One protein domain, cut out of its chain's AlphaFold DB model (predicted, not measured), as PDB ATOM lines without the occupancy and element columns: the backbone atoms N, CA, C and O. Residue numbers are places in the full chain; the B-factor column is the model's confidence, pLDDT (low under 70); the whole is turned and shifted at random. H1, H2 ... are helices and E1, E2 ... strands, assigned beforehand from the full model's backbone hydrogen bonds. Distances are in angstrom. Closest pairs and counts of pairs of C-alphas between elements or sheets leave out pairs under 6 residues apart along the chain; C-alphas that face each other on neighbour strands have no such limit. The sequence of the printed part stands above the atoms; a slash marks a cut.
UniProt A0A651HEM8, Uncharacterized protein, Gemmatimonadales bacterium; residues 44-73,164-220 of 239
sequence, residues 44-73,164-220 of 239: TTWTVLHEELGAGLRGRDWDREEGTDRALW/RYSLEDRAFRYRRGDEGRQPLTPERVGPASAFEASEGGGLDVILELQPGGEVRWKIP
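AT A GLANCE: This is residues 44 to 73 and 164 to 220 of the 239 residues of an uncharacterized protein of Gemmatimonadales bacterium (UniProt A0A651HEM8). Look for two small antiparallel sheets set at an angle, with E5 near E1, E2 and E3, and one helix, H1, filling the space between them, over a face of each. The printed part has 87 residues, in the order H1 E1 E2 E3 E4 E5 E6 E7; the sheets run E1 E2 E3 E4 and E5 E6 E7. The class is mixed, helices and strands. The whole is compact, with a radius of gyration of the C-alphas of 12.2 A, and spans 33 by 30 by 25 A.

IN THESE COORDINATES: Find the larger sheet in E1, residues 62 to 64, E2, 71 to 73, E3, 164 to 168, and E4, 171 to 176, 15.9 A long. H1, residues 44 to 54, runs 14.6 A from C-alpha 44 at (14.041, -12.549, 29.162). E5 is residues 194 to 197, E6 203 to 208, 16.0 A, and E7 214 to 219, 16.4 A, ending at C-alpha 219 (17.604, -5.836, 16.811).

HOW THE PARTS SIT: In the hairpin E3 and E4, N 166 and O 173 are 2.9 A apart; in E2 and E3, N 72 and O 165, 2.9 A; in the hairpin E1 and E2, N 73 and O 63, 2.8 A. H1 is on this sheet, at a height of 9.3 A, over none of its strands, but only just: 2 of its C-alphas fall on each of E1, E3 and E4. Its closest C-alphas to E4 are Thr 45 and Phe 172, 6.7 A. Those of E2 and E5 are Ala 71 and Phe 195, 7.0 A. E5, E6 and E7 form a meander, each strand the antiparallel neighbour of the one before; N 196 and O 204 are 2.8 A apart, N 205 and O 217 2.8 A. H1 is on this sheet too, over E6 and E7, along the strands at 7 degrees to E6 on the local plane; it makes two layers, a helix on one face of a sheet, with either sheet. In H1 every O i to N i+4 pair is within hydrogen-bond range.

THE WHOLE: The C-alphas farthest apart, of Arg 60 and Pro 211, are 35.9 A apart. Residues 74 to 163 are not printed, and C-alphas 73 and 164 are 4.7 A apart across the cut. The link from E4 to E5 is long, 17 residues. Look there for pLDDT under 70, at residues 178 and 180.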
ATOM      1  N   THR A  44      15.261 -11.985  29.747       96.19
ATOM      2  CA  THR A  44      14.041 -12.549  29.162       96.19
ATOM      3  C   THR A  44      13.543 -11.684  28.009       96.19
ATOM      4  O   THR A  44      13.285 -12.211  26.931       96.19
ATOM      5  N   THR A  45      13.480 -10.360  28.188       95.81
ATOM      6  CA  THR A  45      13.056  -9.435  27.121       95.81
ATOM      7  C   THR A  45      14.001  -9.507  25.923       95.81
ATOM      8  O   THR A  45      13.548  -9.629  24.787       95.81
ATOM      9  N   TRP A  46      15.314  -9.489  26.166       95.44
ATOM     10  CA  TRP A  46      16.326  -9.628  25.122       95.44
ATOM     11  C   TRP A  46      16.171 -10.944  24.361       95.44
ATOM     12  O   TRP A  46      16.053 -10.926  23.138       95.44
ATOM     13  N   THR A  47      16.173 -12.076  25.071       93.06
ATOM     14  CA  THR A  47      16.128 -13.410  24.463       93.06
ATOM     15  C   THR A  47      14.860 -13.588  23.645       93.06
ATOM     16  O   THR A  47      14.956 -13.927  22.471       93.06
ATOM     17  N   VAL A  48      13.693 -13.275  24.216       91.81
ATOM     18  CA  VAL A  48      12.408 -13.434  23.526       91.81
ATOM     19  C   VAL A  48      12.347 -12.570  22.271       91.81
ATOM     20  O   VAL A  48      11.996 -13.068  21.205       91.81
ATOM     21  N   LEU A  49      12.712 -11.286  22.356       92.19
ATOM     22  CA  LEU A  49      12.663 -10.413  21.182       92.19
ATOM     23  C   LEU A  49      13.702 -10.812  20.130       92.19
ATOM     24  O   LEU A  49      13.419 -10.733  18.939       92.19
ATOM     25  N   HIS A  50      14.890 -11.260  20.534       89.38
ATOM     26  CA  HIS A  50      15.907 -11.698  19.582       89.38
ATOM     27  C   HIS A  50      15.507 -12.996  18.870       89.38
ATOM     28  O   HIS A  50      15.682 -13.102  17.657       89.38
ATOM     29  N   GLU A  51      14.936 -13.959  19.596       85.38
ATOM     30  CA  GLU A  51      14.467 -15.227  19.030       85.38
ATOM     31  C   GLU A  51      13.258 -15.028  18.109       85.38
ATOM     32  O   GLU A  51      13.244 -15.548  16.992       85.38
ATOM     33  N   GLU A  52      12.267 -14.244  18.539       86.75
ATOM     34  CA  GLU A  52      11.015 -14.075  17.794       86.75
ATOM     35  C   GLU A  52      11.152 -13.081  16.629       86.75
ATOM     36  O   GLU A  52      10.580 -13.299  15.559       86.75
ATOM     37  N   LEU A  53      11.925 -12.000  16.794       87.25
ATOM     38  CA  LEU A  53      12.066 -10.964  15.762       87.25
ATOM     39  C   LEU A  53      13.293 -11.169  14.872       87.25
ATOM     40  O   LEU A  53      13.252 -10.785  13.704       87.25
ATOM     41  N   GLY A  54      14.370 -11.773  15.385       78.12
ATOM     42  CA  GLY A  54      15.643 -11.892  14.663       78.12
ATOM     43  C   GLY A  54      15.568 -12.772  13.414       78.12
ATOM     44  O   GLY A  54      16.296 -12.542  12.450       78.12
ATOM     45  N   ALA A  55      14.657 -13.748  13.394       72.50
ATOM     46  CA  ALA A  55      14.378 -14.567  12.213       72.50
ATOM     47  C   ALA A  55      13.255 -13.996  11.321       72.50
ATOM     48  O   ALA A  55      13.012 -14.522  10.228       72.50
ATOM     49  N   GLY A  56      12.557 -12.958  11.794       76.94
ATOM     50  CA  GLY A  56      11.403 -12.355  11.143       76.94
ATOM     51  C   GLY A  56      11.759 -11.114  10.320       76.94
ATOM     52  O   GLY A  56      12.632 -10.325  10.668       76.94
ATOM     53  N   LEU A  57      11.046 -10.905   9.219       78.25
ATOM     54  CA  LEU A  57      11.123  -9.687   8.419       78.25
ATOM     55  C   LEU A  57      10.154  -8.632   8.954       78.25
ATOM     56  O   LEU A  57       8.950  -8.868   8.990       78.25
ATOM     57  N   ARG A  58      10.653  -7.439   9.289       83.38
ATOM     58  CA  ARG A  58       9.797  -6.296   9.627       83.38
ATOM     59  C   ARG A  58       8.802  -5.978   8.504       83.38
ATOM     60  O   ARG A  58       9.142  -6.099   7.326       83.38
ATOM     61  N   GLY A  59       7.585  -5.588   8.873       79.19
ATOM     62  CA  GLY A  59       6.486  -5.287   7.951       79.19
ATOM     63  C   GLY A  59       5.813  -6.542   7.388       79.19
ATOM     64  O   GLY A  59       4.716  -6.476   6.851       79.19
ATOM     65  N   ARG A  60       6.440  -7.715   7.548       77.38
ATOM     66  CA  ARG A  60       5.865  -8.996   7.149       77.38
ATOM     67  C   ARG A  60       5.556  -9.853   8.360       77.38
ATOM     68  O   ARG A  60       4.422 -10.256   8.521       77.38
ATOM     69  N   ASP A  61       6.567 -10.163   9.164       81.81
ATOM     70  CA  ASP A  61       6.545 -11.106  10.286       81.81
ATOM     71  C   ASP A  61       6.255 -10.410  11.615       81.81
ATOM     72  O   ASP A  61       5.674 -11.017  12.509       81.81
ATOM     73  N   TRP A  62       6.606  -9.135  11.723       87.50
ATOM     74  CA  TRP A  62       6.311  -8.300  12.874       87.50
ATOM     75  C   TRP A  62       6.282  -6.828  12.472       87.50
ATOM     76  O   TRP A  62       6.950  -6.429  11.512       87.50
ATOM     77  N   ASP A  63       5.541  -6.020  13.219       90.06
ATOM     78  CA  ASP A  63       5.605  -4.565  13.129       90.06
ATOM     79  C   ASP A  63       5.217  -3.915  14.460       90.06
ATOM     80  O   ASP A  63       4.696  -4.562  15.373       90.06
ATOM     81  N   ARG A  64       5.486  -2.619  14.582       92.38
ATOM     82  CA  ARG A  64       4.993  -1.826  15.706       92.38
ATOM     83  C   ARG A  64       3.480  -1.678  15.631       92.38
ATOM     84  O   ARG A  64       2.913  -1.538  14.552       92.38
ATOM     85  N   GLU A  65       2.834  -1.678  16.790       91.75
ATOM     86  CA  GLU A  65       1.414  -1.349  16.856       91.75
ATOM     87  C   GLU A  65       1.195   0.141  16.581       91.75
ATOM     88  O   GLU A  65       1.881   1.007  17.127       91.75
ATOM     89  N   GLU A  66       0.233   0.444  15.712       89.19
ATOM     90  CA  GLU A  66      -0.092   1.818  15.355       89.19
ATOM     91  C   GLU A  66      -0.602   2.597  16.577       89.19
ATOM     92  O   GLU A  66      -1.384   2.099  17.385       89.19
ATOM     93  N   GLY A  67      -0.133   3.837  16.731       90.50
ATOM     94  CA  GLY A  67      -0.514   4.696  17.853       90.50
ATOM     95  C   GLY A  67       0.228   4.419  19.165       90.50
ATOM     96  O   GLY A  67      -0.024   5.114  20.149       90.50
ATOM     97  N   THR A  68       1.166   3.465  19.202       93.50
ATOM     98  CA  THR A  68       2.007   3.227  20.383       93.50
ATOM     99  C   THR A  68       3.456   2.878  20.024       93.50
ATOM    100  O   THR A  68       3.798   2.385  18.949       93.50
ATOM    101  N   ASP A  69       4.371   3.185  20.931       95.88
ATOM    102  CA  ASP A  69       5.760   2.730  20.929       95.88
ATOM    103  C   ASP A  69       5.992   1.609  21.945       95.88
ATOM    104  O   ASP A  69       7.084   1.073  22.024       95.88
ATOM    105  N   ARG A  70       4.977   1.189  22.702       96.56
ATOM    106  CA  ARG A  70       5.138   0.189  23.766       96.56
ATOM    107  C   ARG A  70       4.707  -1.206  23.357       96.56
ATOM    108  O   ARG A  70       4.742  -2.102  24.198       96.56
ATOM    109  N   ALA A  71       4.297  -1.408  22.109       95.62
ATOM    110  CA  ALA A  71       3.809  -2.694  21.649       95.62
ATOM    111  C   ALA A  71       4.221  -3.042  20.219       95.62
ATOM    112  O   ALA A  71       4.411  -2.180  19.357       95.62
ATOM    113  N   LEU A  72       4.337  -4.349  19.999       94.12
ATOM    114  CA  LEU A  72       4.673  -4.980  18.734       94.12
ATOM    115  C   LEU A  72       3.642  -6.058  18.430       94.12
ATOM    116  O   LEU A  72       3.340  -6.897  19.285       94.12
ATOM    117  N   TRP A  73       3.178  -6.079  17.190       91.06
ATOM    118  CA  TRP A  73       2.516  -7.231  16.605       91.06
ATOM    119  C   TRP A  73       3.558  -8.147  15.992       91.06
ATOM    120  O   TRP A  73       4.502  -7.691  15.350       91.06
ATOM    121  N   ARG A 164       1.084 -10.490  20.435       91.94
ATOM    122  CA  ARG A 164       1.425  -9.109  20.764       91.94
ATOM    123  C   ARG A 164       2.389  -9.102  21.938       91.94
ATOM    124  O   ARG A 164       2.053  -9.618  23.005       91.94
ATOM    125  N   TYR A 165       3.553  -8.496  21.753       93.88
ATOM    126  CA  TYR A 165       4.441  -8.154  22.858       93.88
ATOM    127  C   TYR A 165       4.200  -6.712  23.272       93.88
ATOM    128  O   TYR A 165       3.986  -5.849  22.426       93.88
ATOM    129  N   SER A 166       4.226  -6.444  24.573       95.56
ATOM    130  CA  SER A 166       4.035  -5.088  25.083       95.56
ATOM    131  C   SER A 166       4.808  -4.828  26.364       95.56
ATOM    132  O   SER A 166       5.032  -5.737  27.160       95.56
ATOM    133  N   LEU A 167       5.198  -3.575  26.552       96.38
ATOM    134  CA  LEU A 167       5.843  -3.050  27.746       96.38
ATOM    135  C   LEU A 167       4.761  -2.343  28.572       96.38
ATOM    136  O   LEU A 167       4.678  -1.123  28.579       96.38
ATOM    137  N   GLU A 168       3.870  -3.077  29.227       93.88
ATOM    138  CA  GLU A 168       2.672  -2.521  29.879       93.88
ATOM    139  C   GLU A 168       2.531  -3.011  31.318       93.88
ATOM    140  O   GLU A 168       3.028  -4.078  31.684       93.88
ATOM    141  N   ASP A 169       1.839  -2.226  32.149       92.69
ATOM    142  CA  ASP A 169       1.597  -2.538  33.564       92.69
ATOM    143  C   ASP A 169       2.893  -2.931  34.292       92.69
ATOM    144  O   ASP A 169       2.960  -3.931  35.006       92.69
ATOM    145  N   ARG A 170       3.950  -2.157  34.019       95.50
ATOM    146  CA  ARG A 170       5.315  -2.341  34.520       95.50
ATOM    147  C   ARG A 170       5.983  -3.674  34.169       95.50
ATOM    148  O   ARG A 170       6.989  -4.004  34.778       95.50
ATOM    149  N   ALA A 171       5.509  -4.432  33.184       96.06
ATOM    150  CA  ALA A 171       6.125  -5.700  32.787       96.06
ATOM    151  C   ALA A 171       6.280  -5.820  31.266       96.06
ATOM    152  O   ALA A 171       5.589  -5.156  30.492       96.06
ATOM    153  N   PHE A 172       7.167  -6.715  30.834       96.44
ATOM    154  CA  PHE A 172       7.149  -7.230  29.474       96.44
ATOM    155  C   PHE A 172       6.105  -8.348  29.408       96.44
ATOM    156  O   PHE A 172       6.144  -9.314  30.174       96.44
ATOM    157  N   ARG A 173       5.113  -8.178  28.540       94.69
ATOM    158  CA  ARG A 173       3.912  -9.016  28.477       94.69
ATOM    159  C   ARG A 173       3.736  -9.598  27.093       94.69
ATOM    160  O   ARG A 173       4.008  -8.931  26.095       94.69
ATOM    161  N   TYR A 174       3.183 -10.800  27.063       90.94
ATOM    162  CA  TYR A 174       2.717 -11.447  25.851       90.94
ATOM    163  C   TYR A 174       1.203 -11.602  25.891       90.94
ATOM    164  O   TYR A 174       0.624 -11.992  26.911       90.94
ATOM    165  N   ARG A 175       0.562 -11.307  24.763       87.25
ATOM    166  CA  ARG A 175      -0.828 -11.661  24.499       87.25
ATOM    167  C   ARG A 175      -0.882 -12.555  23.267       87.25
ATOM    168  O   ARG A 175      -0.344 -12.196  22.220       87.25
ATOM    169  N   ARG A 176      -1.559 -13.692  23.403       80.69
ATOM    170  CA  ARG A 176      -1.826 -14.640  22.318       80.69
ATOM    171  C   ARG A 176      -3.202 -14.351  21.730       80.69
ATOM    172  O   ARG A 176      -4.188 -14.512  22.439       80.69
ATOM    173  N   GLY A 177      -3.279 -13.947  20.460       74.50
ATOM    174  CA  GLY A 177      -4.555 -13.556  19.837       74.50
ATOM    175  C   GLY A 177      -5.380 -12.617  20.734       74.50
ATOM    176  O   GLY A 177      -4.864 -11.591  21.189       74.50
ATOM    177  N   ASP A 178      -6.616 -13.029  21.039       66.31
ATOM    178  CA  ASP A 178      -7.563 -12.322  21.918       66.31
ATOM    179  C   ASP A 178      -7.558 -12.810  23.383       66.31
ATOM    180  O   ASP A 178      -8.367 -12.362  24.198       66.31
ATOM    181  N   GLU A 179      -6.659 -13.728  23.751       73.38
ATOM    182  CA  GLU A 179      -6.571 -14.261  25.115       73.38
ATOM    183  C   GLU A 179      -6.059 -13.206  26.127       73.38
ATOM    184  O   GLU A 179      -5.630 -12.098  25.788       73.38
ATOM    185  N   GLY A 180      -6.112 -13.554  27.417       69.81
ATOM    186  CA  GLY A 180      -5.636 -12.704  28.510       69.81
ATOM    187  C   GLY A 180      -4.137 -12.379  28.435       69.81
ATOM    188  O   GLY A 180      -3.338 -13.094  27.831       69.81
ATOM    189  N   ARG A 181      -3.739 -11.275  29.077       77.25
ATOM    190  CA  ARG A 181      -2.348 -10.797  29.107       77.25
ATOM    191  C   ARG A 181      -1.540 -11.582  30.140       77.25
ATOM    192  O   ARG A 181      -1.815 -11.468  31.334       77.25
ATOM    193  N   GLN A 182      -0.508 -12.305  29.706       83.44
ATOM    194  CA  GLN A 182       0.415 -12.985  30.616       83.44
ATOM    195  C   GLN A 182       1.704 -12.158  30.777       83.44
ATOM    196  O   GLN A 182       2.348 -11.834  29.772       83.44
ATOM    197  N   PRO A 183       2.102 -11.791  32.011       88.12
ATOM    198  CA  PRO A 183       3.421 -11.214  32.237       88.12
ATOM    199  C   PRO A 183       4.500 -12.268  31.976       88.12
ATOM    200  O   PRO A 183       4.419 -13.386  32.482       88.12
ATOM    201  N   LEU A 184       5.496 -11.904  31.168       92.88
ATOM    202  CA  LEU A 184       6.692 -12.715  30.928       92.88
ATOM    203  C   LEU A 184       7.830 -12.360  31.883       92.88
ATOM    204  O   LEU A 184       8.754 -13.150  32.054       92.88
ATOM    205  N   THR A 185       7.778 -11.174  32.486       95.81
ATOM    206  CA  THR A 185       8.781 -10.680  33.429       95.81
ATOM    207  C   THR A 185       8.119 -10.160  34.705       95.81
ATOM    208  O   THR A 185       6.934  -9.805  34.675       95.81
ATOM    209  N   PRO A 186       8.882 -10.029  35.804       95.06
ATOM    210  CA  PRO A 186       8.484  -9.225  36.956       95.06
ATOM    211  C   PRO A 186       8.110  -7.778  36.585       95.06
ATOM    212  O   PRO A 186       8.430  -7.279  35.499       95.06
ATOM    213  N   GLU A 187       7.450  -7.082  37.515       95.69
ATOM    214  CA  GLU A 187       6.933  -5.714  37.344       95.69
ATOM    215  C   GLU A 187       8.019  -4.627  37.486       95.69
ATOM    216  O   GLU A 187       7.939  -3.726  38.331       95.69
ATOM    217  N   ARG A 188       9.063  -4.739  36.661       95.81
ATOM    218  CA  ARG A 188      10.270  -3.905  36.694       95.81
ATOM    219  C   ARG A 188      10.398  -2.931  35.527       95.81
ATOM    220  O   ARG A 188      11.268  -2.071  35.575       95.81
ATOM    221  N   VAL A 189       9.554  -3.029  34.507       96.62
ATOM    222  CA  VAL A 189       9.599  -2.188  33.303       96.62
ATOM    223  C   VAL A 189       9.081  -0.777  33.601       96.62
ATOM    224  O   VAL A 189       7.977  -0.592  34.113       96.62
ATOM    225  N   GLY A 190       9.871   0.231  33.254       96.38
ATOM    226  CA  GLY A 190       9.566   1.641  33.468       96.38
ATOM    227  C   GLY A 190       8.750   2.294  32.338       96.38
ATOM    228  O   GLY A 190       8.650   1.750  31.223       96.38
ATOM    229  N   PRO A 191       8.140   3.463  32.610       95.50
ATOM    230  CA  PRO A 191       7.323   4.213  31.654       95.50
ATOM    231  C   PRO A 191       8.115   4.836  30.492       95.50
ATOM    232  O   PRO A 191       7.495   5.201  29.499       95.50
ATOM    233  N   ALA A 192       9.444   4.922  30.559       96.19
ATOM    234  CA  ALA A 192      10.275   5.370  29.438       96.19
ATOM    235  C   ALA A 192      10.670   4.230  28.477       96.19
ATOM    236  O   ALA A 192      11.296   4.479  27.453       96.19
ATOM    237  N   SER A 193      10.311   2.977  28.788       97.62
ATOM    238  CA  SER A 193      10.605   1.837  27.906       97.62
ATOM    239  C   SER A 193       9.807   1.909  26.599       97.62
ATOM    240  O   SER A 193       8.602   2.159  26.637       97.62
ATOM    241  N   ALA A 194      10.438   1.642  25.462       97.56
ATOM    242  CA  ALA A 194       9.830   1.807  24.146       97.56
ATOM    243  C   ALA A 194      10.475   0.909  23.077       97.56
ATOM    244  O   ALA A 194      11.593   0.411  23.219       97.56
ATOM    245  N   PHE A 195       9.745   0.740  21.983       96.75
ATOM    246  CA  PHE A 195      10.144   0.132  20.727       96.75
ATOM    247  C   PHE A 195      10.174   1.219  19.653       96.75
ATOM    248  O   PHE A 195       9.141   1.737  19.223       96.75
ATOM    249  N   GLU A 196      11.366   1.547  19.182       94.62
ATOM    250  CA  GLU A 196      11.601   2.577  18.182       94.62
ATOM    251  C   GLU A 196      12.057   1.957  16.861       94.62
ATOM    252  O   GLU A 196      12.663   0.888  16.801       94.62
ATOM    253  N   ALA A 197      11.724   2.619  15.755       89.31
ATOM    254  CA  ALA A 197      12.234   2.201  14.458       89.31
ATOM    255  C   ALA A 197      13.705   2.618  14.359       89.31
ATOM    256  O   ALA A 197      14.000   3.800  14.512       89.31
ATOM    257  N   SER A 198      14.601   1.677  14.058       88.00
ATOM    258  CA  SER A 198      16.012   2.019  13.867       88.00
ATOM    259  C   SER A 198      16.292   2.496  12.443       88.00
ATOM    260  O   SER A 198      15.668   2.034  11.478       88.00
ATOM    261  N   GLU A 199      17.278   3.382  12.298       78.69
ATOM    262  CA  GLU A 199      17.859   3.736  11.003       78.69
ATOM    263  C   GLU A 199      18.390   2.461  10.326       78.69
ATOM    264  O   GLU A 199      19.226   1.747  10.876       78.69
ATOM    265  N   GLY A 200      17.857   2.136   9.146       76.19
ATOM    266  CA  GLY A 200      18.160   0.881   8.453       76.19
ATOM    267  C   GLY A 200      17.151  -0.245   8.689       76.19
ATOM    268  O   GLY A 200      17.478  -1.387   8.412       76.19
ATOM    269  N   GLY A 201      15.943   0.046   9.184       78.31
ATOM    270  CA  GLY A 201      14.808  -0.891   9.174       78.31
ATOM    271  C   GLY A 201      14.750  -1.878  10.344       78.31
ATOM    272  O   GLY A 201      13.770  -2.609  10.466       78.31
ATOM    273  N   GLY A 202      15.741  -1.854  11.239       86.25
ATOM    274  CA  GLY A 202      15.738  -2.617  12.490       86.25
ATOM    275  C   GLY A 202      14.782  -2.064  13.551       86.25
ATOM    276  O   GLY A 202      13.986  -1.151  13.297       86.25
ATOM    277  N   LEU A 203      14.894  -2.614  14.760       92.38
ATOM    278  CA  LEU A 203      14.173  -2.154  15.946       92.38
ATOM    279  C   LEU A 203      15.165  -1.711  17.023       92.38
ATOM    280  O   LEU A 203      16.038  -2.487  17.409       92.38
ATOM    281  N   ASP A 204      15.016  -0.488  17.512       95.19
ATOM    282  CA  ASP A 204      15.677  -0.018  18.724       95.19
ATOM    283  C   ASP A 204      14.765  -0.326  19.915       95.19
ATOM    284  O   ASP A 204      13.594   0.048  19.936       95.19
ATOM    285  N   VAL A 205      15.286  -1.050  20.900       96.69
ATOM    286  CA  VAL A 205      14.567  -1.378  22.131       96.69
ATOM    287  C   VAL A 205      15.176  -0.575  23.265       96.69
ATOM    288  O   VAL A 205      16.379  -0.666  23.525       96.69
ATOM    289  N   ILE A 206      14.338   0.205  23.934       97.81
ATOM    290  CA  ILE A 206      14.669   0.972  25.130       97.81
ATOM    291  C   ILE A 206      13.958   0.286  26.290       97.81
ATOM    292  O   ILE A 206      12.731   0.199  26.307       97.81
ATOM    293  N   LEU A 207      14.717  -0.216  27.259       97.75
ATOM    294  CA  LEU A 207      14.176  -0.840  28.459       97.75
ATOM    295  C   LEU A 207      14.657  -0.076  29.686       97.75
ATOM    296  O   LEU A 207      15.824  -0.155  30.070       97.75
ATOM    297  N   GLU A 208      13.739   0.656  30.297       97.50
ATOM    298  CA  GLU A 208      13.927   1.249  31.613       97.50
ATOM    299  C   GLU A 208      13.562   0.202  32.673       97.50
ATOM    300  O   GLU A 208      12.484  -0.394  32.618       97.50
ATOM    301  N   LEU A 209      14.444  -0.028  33.642       96.31
ATOM    302  CA  LEU A 209      14.253  -0.960  34.751       96.31
ATOM    303  C   LEU A 209      14.126  -0.195  36.071       96.31
ATOM    304  O   LEU A 209      14.755   0.844  36.267       96.31
ATOM    305  N   GLN A 210      13.297  -0.703  36.981       92.75
ATOM    306  CA  GLN A 210      12.994  -0.068  38.264       92.75
ATOM    307  C   GLN A 210      13.424  -0.944  39.457       92.75
ATOM    308  O   GLN A 210      12.981  -2.091  39.550       92.75
ATOM    309  N   PRO A 211      14.203  -0.420  40.427       83.50
ATOM    310  CA  PRO A 211      14.704   0.947  40.526       83.50
ATOM    311  C   PRO A 211      15.999   1.150  39.724       83.50
ATOM    312  O   PRO A 211      17.052   0.633  40.082       83.50
ATOM    313  N   GLY A 212      15.924   1.994  38.696       72.94
ATOM    314  CA  GLY A 212      17.079   2.541  37.993       72.94
ATOM    315  C   GLY A 212      17.732   1.620  36.958       72.94
ATOM    316  O   GLY A 212      17.983   0.439  37.178       72.94
ATOM    317  N   GLY A 213      18.094   2.234  35.835       88.69
ATOM    318  CA  GLY A 213      18.819   1.605  34.741       88.69
ATOM    319  C   GLY A 213      18.032   1.715  33.450       88.69
ATOM    320  O   GLY A 213      16.873   1.327  33.383       88.69
ATOM    321  N   GLU A 214      18.667   2.244  32.418       96.31
ATOM    322  CA  GLU A 214      18.142   2.197  31.063       96.31
ATOM    323  C   GLU A 214      19.121   1.381  30.231       96.31
ATOM    324  O   GLU A 214      20.333   1.615  30.265       96.31
ATOM    325  N   VAL A 215      18.597   0.404  29.505       96.38
ATOM    326  CA  VAL A 215      19.372  -0.386  28.558       96.38
ATOM    327  C   VAL A 215      18.777  -0.170  27.183       96.38
ATOM    328  O   VAL A 215      17.570  -0.300  26.989       96.38
ATOM    329  N   ARG A 216      19.642   0.155  26.223       96.94
ATOM    330  CA  ARG A 216      19.269   0.286  24.817       96.94
ATOM    331  C   ARG A 216      19.988  -0.757  23.999       96.94
ATOM    332  O   ARG A 216      21.194  -0.952  24.166       96.94
ATOM    333  N   TRP A 217      19.267  -1.388  23.088       95.81
ATOM    334  CA  TRP A 217      19.882  -2.271  22.113       95.81
ATOM    335  C   TRP A 217      19.142  -2.283  20.795       95.81
ATOM    336  O   TRP A 217      17.984  -1.886  20.704       95.81
ATOM    337  N   LYS A 218      19.844  -2.765  19.772       93.19
ATOM    338  CA  LYS A 218      19.320  -2.876  18.420       93.19
ATOM    339  C   LYS A 218      19.043  -4.331  18.099       93.19
ATOM    340  O   LYS A 218      19.905  -5.186  18.312       93.19
ATOM    341  N   ILE A 219      17.882  -4.596  17.526       89.81
ATOM    342  CA  ILE A 219      17.604  -5.836  16.811       89.81
ATOM    343  C   ILE A 219      17.847  -5.525  15.334       89.81
ATOM    344  O   ILE A 219      17.061  -4.786  14.726       89.81
ATOM    345  N   PRO A 220      18.980  -5.987  14.770       82.38
ATOM    346  CA  PRO A 220      19.330  -5.677  13.399       82.38
ATOM    347  C   PRO A 220      18.325  -6.320  12.451       82.38
ATOM    348  O   PRO A 220      17.807  -7.407  12.702       82.38
TER     349      PRO A 220